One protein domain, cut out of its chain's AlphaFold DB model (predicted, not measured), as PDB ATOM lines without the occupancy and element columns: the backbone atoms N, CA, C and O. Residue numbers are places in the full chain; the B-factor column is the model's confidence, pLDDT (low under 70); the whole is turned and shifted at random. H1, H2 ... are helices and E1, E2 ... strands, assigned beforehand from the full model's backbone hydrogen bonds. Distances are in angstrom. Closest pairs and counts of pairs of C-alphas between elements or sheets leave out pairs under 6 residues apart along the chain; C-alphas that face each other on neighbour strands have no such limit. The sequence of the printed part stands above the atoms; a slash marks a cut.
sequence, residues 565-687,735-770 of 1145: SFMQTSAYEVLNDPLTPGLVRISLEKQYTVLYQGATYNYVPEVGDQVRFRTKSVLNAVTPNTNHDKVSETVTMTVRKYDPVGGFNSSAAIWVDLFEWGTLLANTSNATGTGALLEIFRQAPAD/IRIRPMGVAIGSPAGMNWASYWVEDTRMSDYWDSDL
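This is residues 565 to 687 and 735 to 770 of the 1145 residues of an uncharacterized protein of Desulfurellales bacterium (UniProt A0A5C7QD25). A small closed barrel of six strands, E1, E2, E5, E4, E3 and E6 round the ring, has a separate two-stranded hairpin, E7 and E8, packed on its outside at E1. Two very short helices lie round it: H1 beside E7, and H2 on the barrel. The printed part has 159 residues, with the named elements in the order E1 E2 H1 E3 E4 E5 H2 E6 E7 E8; both sheets are antiparallel, and the class is mostly strand, though only 66 residues are in named elements, under half. The whole is compact, with a radius of gyration of the C-alphas of 15.2 A and spans of 43 by 35 by 30 A.

Start at E1, residues 565 to 576, which bends by 83 degrees at residue 572. It forms a hairpin with E2, residues 583 to 588, where N 575 and O 585 are 2.9 A apart, within hydrogen-bond range. On the other side of E1 is E6, residues 676 to 682, with N 569 and O 678 at 2.9 A. E5, residues 653 to 657, is the antiparallel neighbour of E2 on the other side from E1, with N 586 and O 654 within hydrogen-bond range at 2.8 A. E3, residues 610 to 613, E4, residues 636 to 643, and E5 form a meander, each strand the antiparallel neighbour of the one before; look for N 637 and O 611 at 2.8 A and N 653 and O 643 at 2.8 A. E3 and E6 are antiparallel neighbours, with N 612 and O 679 within hydrogen-bond range at 3.0 A. In the hairpin of E7, residues 735 to 741, and E8, residues 752 to 759, N 738 and O 755 are 2.8 A apart. The closest C-alphas of E1 and E8 are those of Gln 568 and Val 757, 6.0 A. H1, residues 591 to 595, is not on the barrel; its closest C-alpha to E7 is that of Tyr 592, 5.3 A from Met 740's. H2, residues 661 to 664, is on the barrel. In H1 every O i to N i+4 pair is within hydrogen-bond range; H2 is too short for such a pair.

Find C-alpha 565 at (224.361, 224.737, 173.249), where E1 begins; it spans 26.8 A. E4 and E6 each span 19.8 A, E7 18.7 A, and E8 19.5 A, ending at C-alpha 759, (222.438, 232.681, 178.438).

The C-alphas farthest apart are those of Asp 687 and Ala 748, 51.5 A. Residues 688 to 734 are not printed, and 27.7 A separate C-alphas 687 and 735 across this cut. The links H1 to E3, E3 to E4 and H2 to E6 are long. The model's pLDDT is under 70 at residues 618 to 627, 667 to 675, 685 to 687 and 742 to 752.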
ATOM      1  N   SER A 565     225.550 224.007 172.817       86.44
ATOM      2  CA  SER A 565     224.361 224.737 173.249       86.44
ATOM      3  C   SER A 565     224.131 224.471 174.727       86.44
ATOM      4  O   SER A 565     224.484 223.402 175.233       86.44
ATOM      5  N   PHE A 566     223.553 225.436 175.434       90.81
ATOM      6  CA  PHE A 566     223.233 225.291 176.848       90.81
ATOM      7  C   PHE A 566     222.005 226.107 177.223       90.81
ATOM      8  O   PHE A 566     221.718 227.125 176.604       90.81
ATOM      9  N   MET A 567     221.325 225.670 178.277       91.12
ATOM     10  CA  MET A 567     220.322 226.448 178.992       91.12
ATOM     11  C   MET A 567     220.584 226.374 180.489       91.12
ATOM     12  O   MET A 567     220.971 225.327 181.016       91.12
ATOM     13  N   GLN A 568     220.283 227.462 181.189       91.56
ATOM     14  CA  GLN A 568     220.211 227.476 182.644       91.56
ATOM     15  C   GLN A 568     218.760 227.648 183.092       91.56
ATOM     16  O   GLN A 568     218.061 228.580 182.686       91.56
ATOM     17  N   THR A 569     218.292 226.714 183.915       88.94
ATOM     18  CA  THR A 569     216.939 226.714 184.480       88.94
ATOM     19  C   THR A 569     216.977 226.279 185.944       88.94
ATOM     20  O   THR A 569     218.032 225.921 186.456       88.94
ATOM     21  N   SER A 570     215.861 226.327 186.663       85.50
ATOM     22  CA  SER A 570     215.792 225.874 188.049       85.50
ATOM     23  C   SER A 570     215.188 224.475 188.115       85.50
ATOM     24  O   SER A 570     214.221 224.138 187.423       85.50
ATOM     25  N   ALA A 571     215.771 223.643 188.972       83.81
ATOM     26  CA  ALA A 571     215.153 222.408 189.408       83.81
ATOM     27  C   ALA A 571     213.952 222.792 190.266       83.81
ATOM     28  O   ALA A 571     214.099 223.433 191.305       83.81
ATOM     29  N   TYR A 572     212.766 222.401 189.828       77.50
ATOM     30  CA  TYR A 572     211.557 222.548 190.617       77.50
ATOM     31  C   TYR A 572     211.448 221.419 191.650       77.50
ATOM     32  O   TYR A 572     211.077 221.644 192.797       77.50
ATOM     33  N   GLU A 573     211.795 220.188 191.264       78.31
ATOM     34  CA  GLU A 573     211.763 219.020 192.147       78.31
ATOM     35  C   GLU A 573     212.855 218.020 191.744       78.31
ATOM     36  O   GLU A 573     212.992 217.715 190.563       78.31
ATOM     37  N   VAL A 574     213.590 217.471 192.716       81.31
ATOM     38  CA  VAL A 574     214.581 216.400 192.510       81.31
ATOM     39  C   VAL A 574     214.171 215.198 193.356       81.31
ATOM     40  O   VAL A 574     214.051 215.323 194.573       81.31
ATOM     41  N   LEU A 575     213.929 214.047 192.726       81.38
ATOM     42  CA  LEU A 575     213.517 212.810 193.397       81.38
ATOM     43  C   LEU A 575     214.157 211.593 192.736       81.38
ATOM     44  O   LEU A 575     214.276 211.537 191.517       81.38
ATOM     45  N   ASN A 576     214.478 210.566 193.518       85.19
ATOM     46  CA  ASN A 576     214.812 209.259 192.949       85.19
ATOM     47  C   ASN A 576     213.588 208.716 192.187       85.19
ATOM     48  O   ASN A 576     212.470 208.787 192.703       85.19
ATOM     49  N   ASP A 577     213.778 208.196 190.972       81.31
ATOM     50  CA  ASP A 577     212.671 207.667 190.170       81.31
ATOM     51  C   ASP A 577     212.097 206.402 190.842       81.31
ATOM     52  O   ASP A 577     212.814 205.407 190.991       81.31
ATOM     53  N   PRO A 578     210.809 206.395 191.242       75.19
ATOM     54  CA  PRO A 578     210.200 205.231 191.877       75.19
ATOM     55  C   PRO A 578     210.005 204.041 190.921       75.19
ATOM     56  O   PRO A 578     209.802 202.924 191.394       75.19
ATOM     57  N   LEU A 579     210.025 204.258 189.600       80.94
ATOM     58  CA  LEU A 579     209.775 203.235 188.576       80.94
ATOM     59  C   LEU A 579     211.060 202.638 187.989       80.94
ATOM     60  O   LEU A 579     211.040 201.491 187.543       80.94
ATOM     61  N   THR A 580     212.166 203.387 188.011       80.94
ATOM     62  CA  THR A 580     213.454 202.967 187.433       80.94
ATOM     63  C   THR A 580     214.577 203.124 188.465       80.94
ATOM     64  O   THR A 580     215.220 204.175 188.518       80.94
ATOM     65  N   PRO A 581     214.832 202.100 189.307       78.25
ATOM     66  CA  PRO A 581     215.894 202.152 190.308       78.25
ATOM     67  C   PRO A 581     217.251 202.446 189.652       78.25
ATOM     68  O   PRO A 581     217.676 201.713 188.762       78.25
ATOM     69  N   GLY A 582     217.918 203.518 190.086       83.81
ATOM     70  CA  GLY A 582     219.193 203.976 189.513       83.81
ATOM     71  C   GLY A 582     219.107 205.257 188.677       83.81
ATOM     72  O   GLY A 582     220.147 205.736 188.232       83.81
ATOM     73  N   LEU A 583     217.912 205.833 188.502       89.00
ATOM     74  CA  LEU A 583     217.732 207.164 187.920       89.00
ATOM     75  C   LEU A 583     217.184 208.163 188.945       89.00
ATOM     76  O   LEU A 583     216.398 207.813 189.829       89.00
ATOM     77  N   VAL A 584     217.562 209.427 188.789       88.06
ATOM     78  CA  VAL A 584     216.980 210.572 189.499       88.06
ATOM     79  C   VAL A 584     216.138 211.362 188.507       88.06
ATOM     80  O   VAL A 584     216.609 211.714 187.429       88.06
ATOM     81  N   ARG A 585     214.880 211.635 188.853       88.56
ATOM     82  CA  ARG A 585     213.994 212.535 188.117       88.56
ATOM     83  C   ARG A 585     214.201 213.962 188.614       88.56
ATOM     84  O   ARG A 585     214.018 214.239 189.799       88.56
ATOM     85  N   ILE A 586     214.497 214.871 187.694       88.62
ATOM     86  CA  ILE A 586     214.546 216.313 187.934       88.62
ATOM     87  C   ILE A 586     213.398 216.951 187.148       88.62
ATOM     88  O   ILE A 586     213.408 216.945 185.917       88.62
ATOM     89  N   SER A 587     212.403 217.484 187.853       87.25
ATOM     90  CA  SER A 587     211.362 218.328 187.260       87.25
ATOM     91  C   SER A 587     211.927 219.732 187.065       87.25
ATOM     92  O   SER A 587     212.418 220.331 188.022       87.25
ATOM     93  N   LEU A 588     211.859 220.249 185.845       88.25
ATOM     94  CA  LEU A 588     212.268 221.602 185.479       88.25
ATOM     95  C   LEU A 588     211.134 222.582 185.790       88.25
ATOM     96  O   LEU A 588     209.959 222.213 185.798       88.25
ATOM     97  N   GLU A 589     211.460 223.840 186.053       82.81
ATOM     98  CA  GLU A 589     210.424 224.841 186.290       82.81
ATOM     99  C   GLU A 589     209.660 225.214 185.000       82.81
ATOM    100  O   GLU A 589     210.156 225.069 183.885       82.81
ATOM    101  N   LYS A 590     208.414 225.678 185.157       80.88
ATOM    102  CA  LYS A 590     207.521 226.102 184.058       80.88
ATOM    103  C   LYS A 590     206.861 227.463 184.316       80.88
ATOM    104  O   LYS A 590     206.199 228.014 183.444       80.88
ATOM    105  N   GLN A 591     206.960 227.992 185.532       76.44
ATOM    106  CA  GLN A 591     206.233 229.189 185.943       76.44
ATOM    107  C   GLN A 591     206.777 230.463 185.298       76.44
ATOM    108  O   GLN A 591     205.979 231.370 185.065       76.44
ATOM    109  N   TYR A 592     208.075 230.526 184.976       80.69
ATOM    110  CA  TYR A 592     208.674 231.697 184.333       80.69
ATOM    111  C   TYR A 592     207.948 232.053 183.031       80.69
ATOM    112  O   TYR A 592     207.370 233.132 182.926       80.69
ATOM    113  N   THR A 593     207.859 231.111 182.090       82.00
ATOM    114  CA  THR A 593     207.233 231.329 180.772       82.00
ATOM    115  C   THR A 593     205.709 231.482 180.836       82.00
ATOM    116  O   THR A 593     205.096 232.041 179.929       82.00
ATOM    117  N   VAL A 594     205.069 231.020 181.918       79.44
ATOM    118  CA  VAL A 594     203.628 231.225 182.159       79.44
ATOM    119  C   VAL A 594     203.333 232.651 182.633       79.44
ATOM    120  O   VAL A 594     202.306 233.220 182.257       79.44
ATOM    121  N   LEU A 595     204.201 233.221 183.472       75.06
ATOM    122  CA  LEU A 595     204.047 234.577 184.008       75.06
ATOM    123  C   LEU A 595     204.521 235.638 183.019       75.06
ATOM    124  O   LEU A 595     203.847 236.648 182.826       75.06
ATOM    125  N   TYR A 596     205.651 235.373 182.377       79.19
ATOM    126  CA  TYR A 596     206.279 236.230 181.388       79.19
ATOM    127  C   TYR A 596     205.942 235.713 179.991       79.19
ATOM    128  O   TYR A 596     206.739 235.051 179.329       79.19
ATOM    129  N   GLN A 597     204.701 235.962 179.566       81.19
ATOM    130  CA  GLN A 597     204.216 235.504 178.264       81.19
ATOM    131  C   GLN A 597     205.076 236.085 177.138       81.19
ATOM    132  O   GLN A 597     205.252 237.295 177.052       81.19
ATOM    133  N   GLY A 598     205.584 235.212 176.269       83.81
ATOM    134  CA  GLY A 598     206.516 235.575 175.199       83.81
ATOM    135  C   GLY A 598     207.983 235.293 175.530       83.81
ATOM    136  O   GLY A 598     208.773 235.199 174.600       83.81
ATOM    137  N   ALA A 599     208.335 235.080 176.804       87.00
ATOM    138  CA  ALA A 599     209.668 234.626 177.182       87.00
ATOM    139  C   ALA A 599     209.884 233.167 176.753       87.00
ATOM    140  O   ALA A 599     209.011 232.310 176.943       87.00
ATOM    141  N   THR A 600     211.058 232.870 176.203       87.25
ATOM    142  CA  THR A 600     211.428 231.534 175.725       87.25
ATOM    143  C   THR A 600     212.809 231.133 176.222       87.25
ATOM    144  O   THR A 600     213.693 231.967 176.358       87.25
ATOM    145  N   TYR A 601     213.001 229.839 176.481       86.44
ATOM    146  CA  TYR A 601     214.336 229.286 176.695       86.44
ATOM    147  C   TYR A 601     215.029 229.079 175.343       86.44
ATOM    148  O   TYR A 601     214.389 228.662 174.377       86.44
ATOM    149  N   ASN A 602     216.333 229.340 175.287       83.88
ATOM    150  CA  ASN A 602     217.152 229.217 174.078       83.88
ATOM    151  C   ASN A 602     217.346 227.763 173.593       83.88
ATOM    152  O   ASN A 602     217.645 227.540 172.422       83.88
ATOM    153  N   TYR A 603     217.171 226.770 174.468       88.12
ATOM    154  CA  TYR A 603     217.456 225.366 174.186       88.12
ATOM    155  C   TYR A 603     216.392 224.434 174.781       88.12
ATOM    156  O   TYR A 603     215.798 224.720 175.822       88.12
ATOM    157  N   VAL A 604     216.154 223.302 174.111       88.81
ATOM    158  CA  VAL A 604     215.246 222.239 174.564       88.81
ATOM    159  C   VAL A 604     216.081 221.001 174.904       88.81
ATOM    160  O   VAL A 604     216.841 220.557 174.047       88.81
ATOM    161  N   PRO A 605     215.952 220.424 176.114       91.56
ATOM    162  CA  PRO A 605     216.718 219.241 176.500       91.56
ATOM    163  C   PRO A 605     216.429 218.019 175.622       91.56
ATOM    164  O   PRO A 605     215.282 217.744 175.274       91.56
ATOM    165  N   GLU A 606     217.456 217.218 175.359       92.19
ATOM    166  CA  GLU A 606     217.364 215.950 174.634       92.19
ATOM    167  C   GLU A 606     218.096 214.820 175.386       92.19
ATOM    168  O   GLU A 606     218.898 215.035 176.297       92.19
ATOM    169  N   VAL A 607     217.812 213.569 175.011       93.12
ATOM    170  CA  VAL A 607     218.508 212.401 175.577       93.12
ATOM    171  C   VAL A 607     219.965 212.393 175.111       93.12
ATOM    172  O   VAL A 607     220.229 212.472 173.914       93.12
ATOM    173  N   GLY A 608     220.902 212.248 176.048       91.06
ATOM    174  CA  GLY A 608     222.348 212.310 175.807       91.06
ATOM    175  C   GLY A 608     222.998 213.638 176.206       91.06
ATOM    176  O   GLY A 608     224.221 213.686 176.340       91.06
ATOM    177  N   ASP A 609     222.205 214.681 176.462       93.31
ATOM    178  CA  ASP A 609     222.718 215.946 176.989       93.31
ATOM    179  C   ASP A 609     223.344 215.757 178.376       93.31
ATOM    180  O   ASP A 609     223.037 214.809 179.104       93.31
ATOM    181  N   GLN A 610     224.231 216.670 178.753       92.06
ATOM    182  CA  GLN A 610     224.835 216.707 180.076       92.06
ATOM    183  C   GLN A 610     224.102 217.716 180.961       92.06
ATOM    184  O   GLN A 610     223.564 218.713 180.484       92.06
ATOM    185  N   VAL A 611     224.081 217.462 182.264       92.88
ATOM    186  CA  VAL A 611     223.489 218.354 183.257       92.88
ATOM    187  C   VAL A 611     224.400 218.501 184.463       92.88
ATOM    188  O   VAL A 611     225.028 217.535 184.896       92.88
ATOM    189  N   ARG A 612     224.460 219.708 185.022       90.75
ATOM    190  CA  ARG A 612     225.179 220.007 186.266       90.75
ATOM    191  C   ARG A 612     224.440 221.046 187.097       90.75
ATOM    192  O   ARG A 612     223.747 221.905 186.552       90.75
ATOM    193  N   PHE A 613     224.600 220.996 188.415       88.62
ATOM    194  CA  PHE A 613     224.075 222.029 189.312       88.62
ATOM    195  C   PHE A 613     225.075 223.173 189.474       88.62
ATOM    196  O   PHE A 613     226.286 222.967 189.446       88.62
ATOM    197  N   ARG A 614     224.553 224.389 189.631       87.38
ATOM    198  CA  ARG A 614     225.336 225.629 189.751       87.38
ATOM    199  C   ARG A 614     225.201 226.232 191.145       87.38
ATOM    200  O   ARG A 614     226.186 226.671 191.729       87.38
ATOM    201  N   THR A 615     223.991 226.198 191.703       84.56
ATOM    202  CA  THR A 615     223.687 226.678 193.060       84.56
ATOM    203  C   THR A 615     222.994 225.598 193.887       84.56
ATOM    204  O   THR A 615     222.416 224.657 193.339       84.56
ATOM    205  N   LYS A 616     223.083 225.713 195.214       81.00
ATOM    206  CA  LYS A 616     222.423 224.823 196.177       81.00
ATOM    207  C   LYS A 616     220.913 225.069 196.234       81.00
ATOM    208  O   LYS A 616     220.377 225.989 195.618       81.00
ATOM    209  N   SER A 617     220.234 224.232 197.019       72.50
ATOM    210  CA  SER A 617     218.821 224.403 197.340       72.50
ATOM    211  C   SER A 617     218.538 225.740 198.018       72.50
ATOM    212  O   SER A 617     219.144 226.069 199.038       72.50
ATOM    213  N   VAL A 618     217.542 226.457 197.512       66.06
ATOM    214  CA  VAL A 618     216.991 227.643 198.162       66.06
ATOM    215  C   VAL A 618     215.819 227.216 199.047       66.06
ATOM    216  O   VAL A 618     214.733 226.901 198.557       66.06
ATOM    217  N   LEU A 619     216.041 227.183 200.364       54.94
ATOM    218  CA  LEU A 619     214.995 226.990 201.374       54.94
ATOM    219  C   LEU A 619     214.315 228.332 201.671       54.94
ATOM    220  O   LEU A 619     214.990 229.338 201.872       54.94
ATOM    221  N   ASN A 620     212.980 228.343 201.730       52.09
ATOM    222  CA  ASN A 620     212.205 229.539 202.054       52.09
ATOM    223  C   ASN A 620     212.470 229.974 203.506       52.09
ATOM    224  O   ASN A 620     211.826 229.497 204.441       52.09
ATOM    225  N   ALA A 621     213.436 230.868 203.696       42.19
ATOM    226  CA  ALA A 621     213.572 231.652 204.906       42.19
ATOM    227  C   ALA A 621     213.102 233.075 204.602       42.19
ATOM    228  O   ALA A 621     213.385 233.631 203.546       42.19
ATOM    229  N   VAL A 622     212.419 233.666 205.578       44.12
ATOM    230  CA  VAL A 622     211.884 235.041 205.666       44.12
ATOM    231  C   VAL A 622     213.003 236.114 205.599       44.12
ATOM    232  O   VAL A 622     212.856 237.240 206.056       44.12
ATOM    233  N   THR A 623     214.152 235.772 205.017       44.28
ATOM    234  CA  THR A 623     215.340 236.591 204.785       44.28
ATOM    235  C   THR A 623     215.651 236.596 203.294       44.28
ATOM    236  O   THR A 623     216.501 235.835 202.836       44.28
ATOM    237  N   PRO A 624     214.993 237.463 202.515       48.97
ATOM    238  CA  PRO A 624     215.134 237.504 201.062       48.97
ATOM    239  C   PRO A 624     216.483 238.069 200.558       48.97
ATOM    240  O   PRO A 624     216.583 238.502 199.412       48.97
ATOM    241  N   ASN A 625     217.503 238.123 201.422       47.34
ATOM    242  CA  ASN A 625     218.632 239.049 201.317       47.34
ATOM    243  C   ASN A 625     220.006 238.357 201.214       47.34
ATOM    244  O   ASN A 625     221.015 239.037 201.371       47.34
ATOM    245  N   THR A 626     220.083 237.037 201.020       55.47
ATOM    246  CA  THR A 626     221.375 236.327 200.929       55.47
ATOM    247  C   THR A 626     221.576 235.717 199.555       55.47
ATOM    248  O   THR A 626     220.627 235.222 198.940       55.47
ATOM    249  N   ASN A 627     222.817 235.740 199.072       64.50
ATOM    250  CA  ASN A 627     223.151 235.125 197.802       64.50
ATOM    251  C   ASN A 627     222.931 233.609 197.811       64.50
ATOM    252  O   ASN A 627     222.909 232.983 198.869       64.50
ATOM    253  N   HIS A 628     222.715 233.025 196.624       75.06
ATOM    254  CA  HIS A 628     222.501 231.581 196.543       75.06
ATOM    255  C   HIS A 628     223.863 230.933 196.656       75.06
ATOM    256  O   HIS A 628     224.726 231.202 195.824       75.06
ATOM    257  N   ASP A 629     224.031 230.076 197.653       80.62
ATOM    258  CA  ASP A 629     225.262 229.320 197.803       80.62
ATOM    259  C   ASP A 629     225.589 228.554 196.518       80.62
ATOM    260  O   ASP A 629     224.753 227.812 195.988       80.62
ATOM    261  N   LYS A 630     226.827 228.683 196.048       84.75
ATOM    262  CA  LYS A 630     227.374 227.805 195.006       84.75
ATOM    263  C   LYS A 630     227.405 226.359 195.514       84.75
ATOM    264  O   LYS A 630     227.571 226.120 196.713       84.75
ATOM    265  N   VAL A 631     227.223 225.383 194.621       85.69
ATOM    266  CA  VAL A 631     227.402 223.963 194.987       85.69
ATOM    267  C   VAL A 631     228.839 223.701 195.447       85.69
ATOM    268  O   VAL A 631     229.751 224.434 195.078       85.69
ATOM    269  N   SER A 632     229.048 222.675 196.274       82.81
ATOM    270  CA  SER A 632     230.373 222.368 196.836       82.81
ATOM    271  C   SER A 632     231.372 221.816 195.820       82.81
ATOM    272  O   SER A 632     232.572 221.877 196.059       82.81
ATOM    273  N   GLU A 633     230.885 221.236 194.724       86.50
ATOM    274  CA  GLU A 633     231.688 220.652 193.650       86.50
ATOM    275  C   GLU A 633     230.868 220.580 192.354       86.50
ATOM    276  O   GLU A 633     229.632 220.561 192.385       86.50
ATOM    277  N   THR A 634     231.545 220.517 191.207       87.38
ATOM    278  CA  THR A 634     230.895 220.345 189.903       87.38
ATOM    279  C   THR A 634     230.647 218.861 189.624       87.38
ATOM    280  O   THR A 634     231.557 218.131 189.240       87.38
ATOM    281  N   VAL A 635     229.394 218.410 189.747       88.56
ATOM    282  CA  VAL A 635     228.973 217.060 189.327       88.56
ATOM    283  C   VAL A 635     228.243 217.150 187.992       88.56
ATOM    284  O   VAL A 635     227.245 217.862 187.881       88.56
ATOM    285  N   THR A 636     228.736 216.427 186.984       90.12
ATOM    286  CA  THR A 636     228.101 216.335 185.660       90.12
ATOM    287  C   THR A 636     227.448 214.968 185.492       90.12
ATOM    288  O   THR A 636     228.089 213.944 185.722       90.12
ATOM    289  N   MET A 637     226.181 214.945 185.080       92.31
ATOM    290  CA  MET A 637     225.422 213.726 184.798       92.31
ATOM    291  C   MET A 637     224.877 213.737 183.372       92.31
ATOM    292  O   MET A 637     224.682 214.796 182.784       92.31
ATOM    293  N   THR A 638     224.553 212.563 182.835       93.00
ATOM    294  CA  THR A 638     223.943 212.434 181.503       93.00
ATOM    295  C   THR A 638     222.421 212.295 181.589       93.00
ATOM    296  O   THR A 638     221.901 211.523 182.396       93.00
ATOM    297  N   VAL A 639     221.698 212.996 180.714       94.25
ATOM    298  CA  VAL A 639     220.249 212.873 180.530       94.25
ATOM    299  C   VAL A 639     219.934 211.542 179.844       94.25
ATOM    300  O   VAL A 639     220.223 211.331 178.668       94.25
ATOM    301  N   ARG A 640     219.315 210.624 180.584       94.19
ATOM    302  CA  ARG A 640     218.886 209.290 180.129       94.19
ATOM    303  C   ARG A 640     217.489 209.283 179.521       94.19
ATOM    304  O   ARG A 640     217.175 208.414 178.711       94.19
ATOM    305  N   LYS A 641     216.645 210.233 179.917       93.44
ATOM    306  CA  LYS A 641     215.280 210.403 179.411       93.44
ATOM    307  C   LYS A 641     214.872 211.867 179.532       93.44
ATOM    308  O   LYS A 641     215.210 212.507 180.524       93.44
ATOM    309  N   TYR A 642     214.102 212.356 178.569       94.06
ATOM    310  CA  TYR A 642     213.430 213.652 178.616       94.06
ATOM    311  C   TYR A 642     211.931 213.458 178.362       94.06
ATOM    312  O   TYR A 642     211.548 212.698 177.473       94.06
ATOM    313  N   ASP A 643     211.090 214.105 179.167       92.62
ATOM    314  CA  ASP A 643     209.635 214.125 179.005       92.62
ATOM    315  C   ASP A 643     209.121 215.557 179.236       92.62
ATOM    316  O   ASP A 643     209.217 216.057 180.361       92.62
ATOM    317  N   PRO A 644     208.551 216.232 178.223       89.88
ATOM    318  CA  PRO A 644     208.113 217.624 178.336       89.88
ATOM    319  C   PRO A 644     206.929 217.833 179.297       89.88
ATOM    320  O   PRO A 644     206.617 218.977 179.629       89.88
ATOM    321  N   VAL A 645     206.265 216.763 179.754       89.69
ATOM    322  CA  VAL A 645     205.132 216.826 180.698       89.69
ATOM    323  C   VAL A 645     205.255 215.846 181.873       89.69
ATOM    324  O   VAL A 645     204.314 215.708 182.657       89.69
ATOM    325  N   GLY A 646     206.396 215.162 182.007       84.50
ATOM    326  CA  GLY A 646     206.618 214.092 182.989       84.50
ATOM    327  C   GLY A 646     207.032 214.558 184.389       84.50
ATOM    328  O   GLY A 646     207.223 213.726 185.283       84.50
ATOM    329  N   GLY A 647     207.199 215.867 184.584       83.12
ATOM    330  CA  GLY A 647     207.559 216.488 185.855       83.12
ATOM    331  C   GLY A 647     206.364 216.838 186.736       83.12
ATOM    332  O   GLY A 647     205.194 216.641 186.393       83.12
ATOM    333  N   PHE A 648     206.659 217.399 187.904       77.38
ATOM    334  CA  PHE A 648     205.648 217.918 188.823       77.38
ATOM    335  C   PHE A 648     204.758 218.974 188.138       77.38
ATOM    336  O   PHE A 648     205.256 219.832 187.412       77.38
ATOM    337  N   ASN A 649     203.437 218.939 188.353       75.81
ATOM    338  CA  ASN A 649     202.464 219.844 187.708       75.81
ATOM    339  C   ASN A 649     202.522 219.882 186.161       75.81
ATOM    340  O   ASN A 649     202.268 220.928 185.557       75.81
ATOM    341  N   SER A 650     202.848 218.761 185.504       83.06
ATOM    342  CA  SER A 650     202.976 218.694 184.036       83.06
ATOM    343  C   SER A 650     203.999 219.700 183.485       83.06
ATOM    344  O   SER A 650     203.772 220.365 182.464       83.06
ATOM    345  N   SER A 651     205.098 219.854 184.225       83.19
ATOM    346  CA  SER A 651     206.329 220.499 183.772       83.19
ATOM    347  C   SER A 651     207.211 219.510 183.010       83.19
ATOM    348  O   SER A 651     206.988 218.296 183.055       83.19
ATOM    349  N   ALA A 652     208.217 220.034 182.314       89.25
ATOM    350  CA  ALA A 652     209.236 219.204 181.697       89.25
ATOM    351  C   ALA A 652     210.080 218.510 182.775       89.25
ATOM    352  O   ALA A 652     210.363 219.095 183.816       89.25
ATOM    353  N   ALA A 653     210.496 217.272 182.533       90.88
ATOM    354  CA  ALA A 653     211.395 216.539 183.409       90.88
ATOM    355  C   ALA A 653     212.492 215.829 182.622       90.88
ATOM    356  O   ALA A 653     212.280 215.338 181.511       90.88
ATOM    357  N   ILE A 654     213.657 215.739 183.253       93.94
ATOM    358  CA  ILE A 654     214.792 214.938 182.802       93.94
ATOM    359  C   ILE A 654     215.067 213.828 183.818       93.94
ATOM    360  O   ILE A 654     214.852 214.000 185.019       93.94
ATOM    361  N   TRP A 655     215.553 212.687 183.339       93.38
ATOM    362  CA  TRP A 655     216.076 211.613 184.178       93.38
ATOM    363  C   TRP A 655     217.563 211.487 183.955       93.38
ATOM    364  O   TRP A 655     218.017 211.475 182.813       93.38
ATOM    365  N   VAL A 656     218.300 211.360 185.043       93.56
ATOM    366  CA  VAL A 656     219.761 211.366 185.069       93.56
ATOM    367  C   VAL A 656     220.259 210.201 185.906       93.56
ATOM    368  O   VAL A 656     219.488 209.622 186.676       93.56
ATOM    369  N   ASP A 657     221.531 209.845 185.751       89.69
ATOM    370  CA  ASP A 657     222.155 208.795 186.558       89.69
ATOM    371  C   ASP A 657     222.069 209.112 188.062       89.69
ATOM    372  O   ASP A 657     222.097 210.277 188.466       89.69
ATOM    373  N   LEU A 658     221.941 208.075 188.896       87.44
ATOM    374  CA  LEU A 658     221.894 208.221 190.351       87.44
ATOM    375  C   LEU A 658     223.139 208.941 190.887       87.44
ATOM    376  O   LEU A 658     224.265 208.533 190.613       87.44
ATOM    377  N   PHE A 659     222.917 209.970 191.705       86.62
ATOM    378  CA  PHE A 659     223.959 210.745 192.374       86.62
ATOM    379  C   PHE A 659     223.496 211.185 193.774       86.62
ATOM    380  O   PHE A 659     222.295 211.243 194.053       86.62
ATOM    381  N   GLU A 660     224.447 211.504 194.654       83.69
ATOM    382  CA  GLU A 660     224.187 211.936 196.035       83.69
ATOM    383  C   GLU A 660     223.772 213.416 196.087       83.69
ATOM    384  O   GLU A 660     224.552 214.318 196.388       83.69
ATOM    385  N   TRP A 661     222.507 213.688 195.765       80.19
ATOM    386  CA  TRP A 661     221.985 215.056 195.684       80.19
ATOM    387  C   TRP A 661     221.749 215.721 197.049       80.19
ATOM    388  O   TRP A 661     221.751 216.949 197.137       80.19
ATOM    389  N   GLY A 662     221.566 214.944 198.122       74.94
ATOM    390  CA  GLY A 662     221.301 215.478 199.464       74.94
ATOM    391  C   GLY A 662     222.475 216.279 200.037       74.94
ATOM    392  O   GLY A 662     222.273 217.335 200.636       74.94
ATOM    393  N   THR A 663     223.709 215.825 199.807       80.75
ATOM    394  CA  THR A 663     224.932 216.545 200.192       80.75
ATOM    395  C   THR A 663     225.236 217.687 199.226       80.75
ATOM    396  O   THR A 663     225.475 218.803 199.684       80.75
ATOM    397  N   LEU A 664     225.147 217.442 197.911       81.25
ATOM    398  CA  LEU A 664     225.440 218.436 196.868       81.25
ATOM    399  C   LEU A 664     224.565 219.692 196.991       81.25
ATOM    400  O   LEU A 664     225.050 220.815 196.855       81.25
ATOM    401  N   LEU A 665     223.272 219.504 197.268       77.62
ATOM    402  CA  LEU A 665     222.286 220.584 197.352       77.62
ATOM    403  C   LEU A 665     222.010 221.037 198.793       77.62
ATOM    404  O   LEU A 665     221.141 221.884 198.995       77.62
ATOM    405  N   ALA A 666     222.734 220.484 199.777       72.50
ATOM    406  CA  ALA A 666     222.528 220.697 201.213       72.50
ATOM    407  C   ALA A 666     221.079 220.436 201.686       72.50
ATOM    408  O   ALA A 666     220.573 221.098 202.593       72.50
ATOM    409  N   ASN A 667     220.406 219.445 201.091       65.44
ATOM    410  CA  ASN A 667     219.058 219.024 201.468       65.44
ATOM    411  C   ASN A 667     219.112 217.718 202.281       65.44
ATOM    412  O   ASN A 667     219.149 216.619 201.734       65.44
ATOM    413  N   THR A 668     219.112 217.839 203.610       53.31
ATOM    414  CA  THR A 668     219.262 216.705 204.541       53.31
ATOM    415  C   THR A 668     217.942 216.094 205.027       53.31
ATOM    416  O   THR A 668     217.976 215.163 205.830       53.31
ATOM    417  N   SER A 669     216.774 216.583 204.581       52.53
ATOM    418  CA  SER A 669     215.491 216.264 205.242       52.53
ATOM    419  C   SER A 669     214.434 215.527 204.413       52.53
ATOM    420  O   SER A 669     213.354 215.277 204.945       52.53
ATOM    421  N   ASN A 670     214.688 215.140 203.152       49.34
ATOM    422  CA  ASN A 670     213.646 214.597 202.248       49.34
ATOM    423  C   ASN A 670     212.373 215.480 202.177       49.34
ATOM    424  O   ASN A 670     211.326 215.038 201.698       49.34
ATOM    425  N   ALA A 671     212.441 216.724 202.660       49.41
ATOM    426  CA  ALA A 671     211.350 217.669 202.595       49.41
ATOM    427  C   ALA A 671     211.297 218.212 201.168       49.41
ATOM    428  O   ALA A 671     212.288 218.691 200.616       49.41
ATOM    429  N   THR A 672     210.126 218.072 200.565       50.28
ATOM    430  CA  THR A 672     209.763 218.537 199.232       50.28
ATOM    431  C   THR A 672     210.003 220.044 199.086       50.28
ATOM    432  O   THR A 672     209.162 220.860 199.465       50.28
ATOM    433  N   GLY A 673     211.158 220.417 198.531       54.22
ATOM    434  CA  GLY A 673     211.495 221.806 198.215       54.22
ATOM    435  C   GLY A 673     212.979 221.998 197.926       54.22
ATOM    436  O   GLY A 673     213.730 222.361 198.827       54.22
ATOM    437  N   THR A 674     213.404 221.774 196.677       56.44
ATOM    438  CA  THR A 674     214.795 222.021 196.267       56.44
ATOM    439  C   THR A 674     214.838 222.890 195.014       56.44
ATOM    440  O   THR A 674     214.992 222.373 193.914       56.44
ATOM    441  N   GLY A 675     214.672 224.207 195.176       68.75
ATOM    442  CA  GLY A 675     214.898 225.179 194.103       68.75
ATOM    443  C   GLY A 675     216.392 225.404 193.898       68.75
ATOM    444  O   GLY A 675     216.983 226.156 194.665       68.75
ATOM    445  N   ALA A 676     217.011 224.761 192.909       79.75
ATOM    446  CA  ALA A 676     218.450 224.872 192.628       79.75
ATOM    447  C   ALA A 676     218.689 225.229 191.157       79.75
ATOM    448  O   ALA A 676     217.993 224.705 190.289       79.75
ATOM    449  N   LEU A 677     219.662 226.096 190.855       86.62
ATOM    450  CA  LEU A 677     220.006 226.408 189.464       86.62
ATOM    451  C   LEU A 677     220.746 225.223 188.840       86.62
ATOM    452  O   LEU A 677     221.768 224.779 189.367       86.62
ATOM    453  N   LEU A 678     220.245 224.747 187.708       89.50
ATOM    454  CA  LEU A 678     220.835 223.689 186.904       89.50
ATOM    455  C   LEU A 678     221.182 224.218 185.514       89.50
ATOM    456  O   LEU A 678     220.493 225.072 184.960       89.50
ATOM    457  N   GLU A 679     222.240 223.669 184.942       92.38
ATOM    458  CA  GLU A 679     222.635 223.896 183.564       92.38
ATOM    459  C   GLU A 679     222.517 222.589 182.791       92.38
ATOM    460  O   GLU A 679     223.109 221.587 183.190       92.38
ATOM    461  N   ILE A 680     221.759 222.609 181.695       93.50
ATOM    462  CA  ILE A 680     221.670 221.511 180.728       93.50
ATOM    463  C   ILE A 680     222.416 221.963 179.487       93.50
ATOM    464  O   ILE A 680     222.140 223.042 178.965       93.50
ATOM    465  N   PHE A 681     223.351 221.153 179.012       91.81
ATOM    466  CA  PHE A 681     224.180 221.506 177.875       91.81
ATOM    467  C   PHE A 681     224.494 220.305 176.997       91.81
ATOM    468  O   PHE A 681     224.612 219.162 177.445       91.81
ATOM    469  N   ARG A 682     224.668 220.594 175.714       89.62
ATOM    470  CA  ARG A 682     225.139 219.646 174.719       89.62
ATOM    471  C   ARG A 682     226.637 219.808 174.555       89.62
ATOM    472  O   ARG A 682     227.107 220.887 174.193       89.62
ATOM    473  N   GLN A 683     227.374 218.727 174.774       82.62
ATOM    474  CA  GLN A 683     228.782 218.687 174.396       82.62
ATOM    475  C   GLN A 683     228.890 218.744 172.871       82.62
ATOM    476  O   GLN A 683     228.127 218.074 172.167       82.62
ATOM    477  N   ALA A 684     229.797 219.571 172.357       74.81
ATOM    478  CA  ALA A 684     230.111 219.515 170.939       74.81
ATOM    479  C   ALA A 684     230.981 218.270 170.665       74.81
ATOM    480  O   ALA A 684     231.686 217.783 171.555       74.81
ATOM    481  N   PRO A 685     230.896 217.683 169.460       69.62
ATOM    482  CA  PRO A 685     231.878 216.695 169.048       69.62
ATOM    483  C   PRO A 685     233.258 217.366 169.008       69.62
ATOM    484  O   PRO A 685     233.373 218.499 168.544       69.62
ATOM    485  N   ALA A 686     234.291 216.669 169.485       59.81
ATOM    486  CA  ALA A 686     235.664 217.126 169.314       59.81
ATOM    487  C   ALA A 686     235.973 217.167 167.810       59.81
ATOM    488  O   ALA A 686     235.990 216.121 167.159       59.81
ATOM    489  N   ASP A 687     236.155 218.365 167.263       57.97
ATOM    490  CA  ASP A 687     236.618 218.569 165.894       57.97
ATOM    491  C   ASP A 687     237.993 219.236 165.943       57.97
ATOM    492  O   ASP A 687     238.139 220.384 166.374       57.97
ATOM    493  N   ILE A 735     225.194 237.384 181.278       89.25
ATOM    494  CA  ILE A 735     224.725 237.182 182.642       89.25
ATOM    495  C   ILE A 735     223.571 238.140 182.932       89.25
ATOM    496  O   ILE A 735     223.665 239.347 182.708       89.25
ATOM    497  N   ARG A 736     222.450 237.594 183.407       85.31
ATOM    498  CA  ARG A 736     221.237 238.363 183.722       85.31
ATOM    499  C   ARG A 736     220.402 237.691 184.798       85.31
ATOM    500  O   ARG A 736     220.592 236.516 185.113       85.31
ATOM    501  N   ILE A 737     219.447 238.430 185.348       80.62
ATOM    502  CA  ILE A 737     218.523 237.912 186.355       80.62
ATOM    503  C   ILE A 737     217.307 237.278 185.677       80.62
ATOM    504  O   ILE A 737     216.626 237.923 184.884       80.62
ATOM    505  N   ARG A 738     216.976 236.042 186.061       80.81
ATOM    506  CA  ARG A 738     215.725 235.371 185.698       80.81
ATOM    507  C   ARG A 738     214.914 235.011 186.955       80.81
ATOM    508  O   ARG A 738     215.417 234.288 187.819       80.81
ATOM    509  N   PRO A 739     213.664 235.486 187.090       77.12
ATOM    510  CA  PRO A 739     212.770 235.101 188.182       77.12
ATOM    511  C   PRO A 739     212.099 233.748 187.912       77.12
ATOM    512  O   PRO A 739     211.179 233.647 187.104       77.12
ATOM    513  N   MET A 740     212.534 232.698 188.601       78.62
ATOM    514  CA  MET A 740     212.135 231.320 188.309       78.62
ATOM    515  C   MET A 740     211.366 230.677 189.467       78.62
ATOM    516  O   MET A 740     211.515 231.066 190.629       78.62
ATOM    517  N   GLY A 741     210.530 229.682 189.155       71.19
ATOM    518  CA  GLY A 741     209.767 228.956 190.167       71.19
ATOM    519  C   GLY A 741     210.656 228.124 191.101       71.19
ATOM    520  O   GLY A 741     211.599 227.470 190.651       71.19
ATOM    521  N   VAL A 742     210.310 228.107 192.393       67.62
ATOM    522  CA  VAL A 742     210.888 227.211 193.412       67.62
ATOM    523  C   VAL A 742     209.769 226.473 194.161       67.62
ATOM    524  O   VAL A 742     208.681 227.013 194.362       67.62
ATOM    525  N   ALA A 743     209.987 225.214 194.550       62.19
ATOM    526  CA  ALA A 743     208.936 224.399 195.169       62.19
ATOM    527  C   ALA A 743     208.712 224.674 196.671       62.19
ATOM    528  O   ALA A 743     209.667 224.854 197.423       62.19
ATOM    529  N   ILE A 744     207.441 224.575 197.107       48.69
ATOM    530  CA  ILE A 744     207.003 224.286 198.491       48.69
ATOM    531  C   ILE A 744     205.866 223.253 198.470       48.69
ATOM    532  O   ILE A 744     204.932 223.345 197.669       48.69
ATOM    533  N   GLY A 745     205.908 222.298 199.402       49.53
ATOM    534  CA  GLY A 745     204.779 221.435 199.742       49.53
ATOM    535  C   GLY A 745     203.546 222.197 200.270       49.53
ATOM    536  O   GLY A 745     203.495 222.581 201.435       49.53
ATOM    537  N   SER A 746     202.502 222.258 199.430       34.03
ATOM    538  CA  SER A 746     201.078 222.572 199.711       34.03
ATOM    539  C   SER A 746     200.602 224.053 199.641       34.03
ATOM    540  O   SER A 746     201.402 224.978 199.753       34.03
ATOM    541  N   PRO A 747     199.298 224.296 199.349       40.62
ATOM    542  CA  PRO A 747     198.852 225.267 198.351       40.62
ATOM    543  C   PRO A 747     198.318 226.575 198.953       40.62
ATOM    544  O   PRO A 747     197.125 226.691 199.214       40.62
ATOM    545  N   ALA A 748     199.166 227.587 199.126       36.56
ATOM    546  CA  ALA A 748     198.737 228.992 199.167       36.56
ATOM    547  C   ALA A 748     199.962 229.913 199.181       36.56
ATOM    548  O   ALA A 748     200.559 230.136 200.229       36.56
ATOM    549  N   GLY A 749     200.319 230.466 198.024       48.69
ATOM    550  CA  GLY A 749     201.401 231.443 197.899       48.69
ATOM    551  C   GLY A 749     202.451 230.964 196.913       48.69
ATOM    552  O   GLY A 749     203.142 229.977 197.145       48.69
ATOM    553  N   MET A 750     202.511 231.631 195.770       46.28
ATOM    554  CA  MET A 750     203.573 231.454 194.788       46.28
ATOM    555  C   MET A 750     204.913 231.813 195.458       46.28
ATOM    556  O   MET A 750     204.985 232.833 196.139       46.28
ATOM    557  N   ASN A 751     205.943 230.976 195.316       61.62
ATOM    558  CA  ASN A 751     207.288 231.281 195.809       61.62
ATOM    559  C   ASN A 751     208.241 231.267 194.612       61.62
ATOM    560  O   ASN A 751     208.350 230.266 193.905       61.62
ATOM    561  N   TRP A 752     208.879 232.405 194.370       64.62
ATOM    562  CA  TRP A 752     209.804 232.639 193.267       64.62
ATOM    563  C   TRP A 752     211.181 232.932 193.840       64.62
ATOM    564  O   TRP A 752     211.285 233.546 194.904       64.62
ATOM    565  N   ALA A 753     212.226 232.546 193.119       70.25
ATOM    566  CA  ALA A 753     213.572 233.011 193.401       70.25
ATOM    567  C   ALA A 753     214.188 233.589 192.129       70.25
ATOM    568  O   ALA A 753     214.039 233.040 191.038       70.25
ATOM    569  N   SER A 754     214.889 234.706 192.273       75.50
ATOM    570  CA  SER A 754     215.651 235.302 191.182       75.50
ATOM    571  C   SER A 754     217.010 234.626 191.098       75.50
ATOM    572  O   SER A 754     217.765 234.635 192.074       75.50
ATOM    573  N   TYR A 755     217.329 234.042 189.950       80.19
ATOM    574  CA  TYR A 755     218.622 233.427 189.677       80.19
ATOM    575  C   TYR A 755     219.411 234.297 188.710       80.19
ATOM    576  O   TYR A 755     218.850 234.814 187.750       80.19
ATOM    577  N   TRP A 756     220.709 234.433 188.956       83.81
ATOM    578  CA  TRP A 756     221.628 234.908 187.931       83.81
ATOM    579  C   TRP A 756     221.921 233.745 186.997       83.81
ATOM    580  O   TRP A 756     222.344 232.682 187.456       83.81
ATOM    581  N   VAL A 757     221.624 233.937 185.718       87.56
ATOM    582  CA  VAL A 757     221.769 232.923 184.681       87.56
ATOM    583  C   VAL A 757     222.713 233.427 183.605       87.56
ATOM    584  O   VAL A 757     222.660 234.598 183.233       87.56
ATOM    585  N   GLU A 758     223.560 232.532 183.113       91.88
ATOM    586  CA  GLU A 758     224.236 232.694 181.830       91.88
ATOM    587  C   GLU A 758     223.275 232.248 180.722       91.88
ATOM    588  O   GLU A 758     222.596 231.224 180.851       91.88
ATOM    589  N   ASP A 759     223.233 232.992 179.625       90.25
ATOM    590  CA  ASP A 759     222.438 232.681 178.438       90.25
ATOM    591  C   ASP A 759     223.186 233.137 177.181       90.25
ATOM    592  O   ASP A 759     223.973 234.072 177.246       90.25
ATOM    593  N   THR A 760     222.963 232.507 176.031       88.75
ATOM    594  CA  THR A 760     223.526 232.994 174.760       88.75
ATOM    595  C   THR A 760     222.831 234.268 174.282       88.75
ATOM    596  O   THR A 760     223.410 235.025 173.510       88.75
ATOM    597  N   ARG A 761     221.601 234.517 174.750       88.69
ATOM    598  CA  ARG A 761     220.773 235.664 174.366       88.69
ATOM    599  C   ARG A 761     220.762 236.745 175.440       88.69
ATOM    600  O   ARG A 761     220.621 236.443 176.627       88.69
ATOM    601  N   MET A 762     220.805 238.013 175.026       86.75
ATOM    602  CA  MET A 762     220.601 239.134 175.955       86.75
ATOM    603  C   MET A 762     219.139 239.190 176.447       86.75
ATOM    604  O   MET A 762     218.873 239.510 177.608       86.75
ATOM    605  N   SER A 763     218.187 238.832 175.574       88.25
ATOM    606  CA  SER A 763     216.740 238.878 175.812       88.25
ATOM    607  C   SER A 763     216.068 237.514 175.654       88.25
ATOM    608  O   SER A 763     216.449 236.697 174.826       88.25
ATOM    609  N   ASP A 764     215.037 237.266 176.469       88.06
ATOM    610  CA  ASP A 764     214.199 236.058 176.384       88.06
ATOM    611  C   ASP A 764     213.040 236.207 175.383       88.06
ATOM    612  O   ASP A 764     212.332 235.233 175.113       88.06
ATOM    613  N   TYR A 765     212.833 237.412 174.838       88.88
ATOM    614  CA  TYR A 765     211.650 237.776 174.047       88.88
ATOM    615  C   TYR A 765     211.913 237.903 172.546       88.88
ATOM    616  O   TYR A 765     210.967 237.978 171.762       88.88
ATOM    617  N   TRP A 766     213.180 237.954 172.146       88.25
ATOM    618  CA  TRP A 766     213.619 238.066 170.760       88.25
ATOM    619  C   TRP A 766     215.010 237.439 170.602       88.25
ATOM    620  O   TRP A 766     215.722 237.232 171.589       88.25
ATOM    621  N   ASP A 767     215.368 237.073 169.372       85.50
ATOM    622  CA  ASP A 767     216.631 236.384 169.107       85.50
ATOM    623  C   ASP A 767     217.790 237.381 169.164       85.50
ATOM    624  O   ASP A 767     217.858 238.302 168.361       85.50
ATOM    625  N   SER A 768     218.644 237.234 170.175       88.12
ATOM    626  CA  SER A 768     219.723 238.175 170.500       88.12
ATOM    627  C   SER A 768     221.050 237.449 170.737       88.12
ATOM    628  O   SER A 768     221.767 237.723 171.705       88.12
ATOM    629  N   ASP A 769     221.333 236.457 169.892       85.62
ATOM    630  CA  ASP A 769     222.498 235.570 169.960       85.62
ATOM    631  C   ASP A 769     223.682 236.038 169.091       85.62
ATOM    632  O   ASP A 769     224.681 235.322 168.951       85.62
ATOM    633  N   LEU A 770     223.622 237.258 168.541       88.19
ATOM    634  CA  LEU A 770     224.711 237.814 167.748       88.19
ATOM    635  C   LEU A 770     225.944 238.057 168.623       88.19
ATOM    636  O   LEU A 770     225.908 238.791 169.614       88.19
TER     637      LEU A 770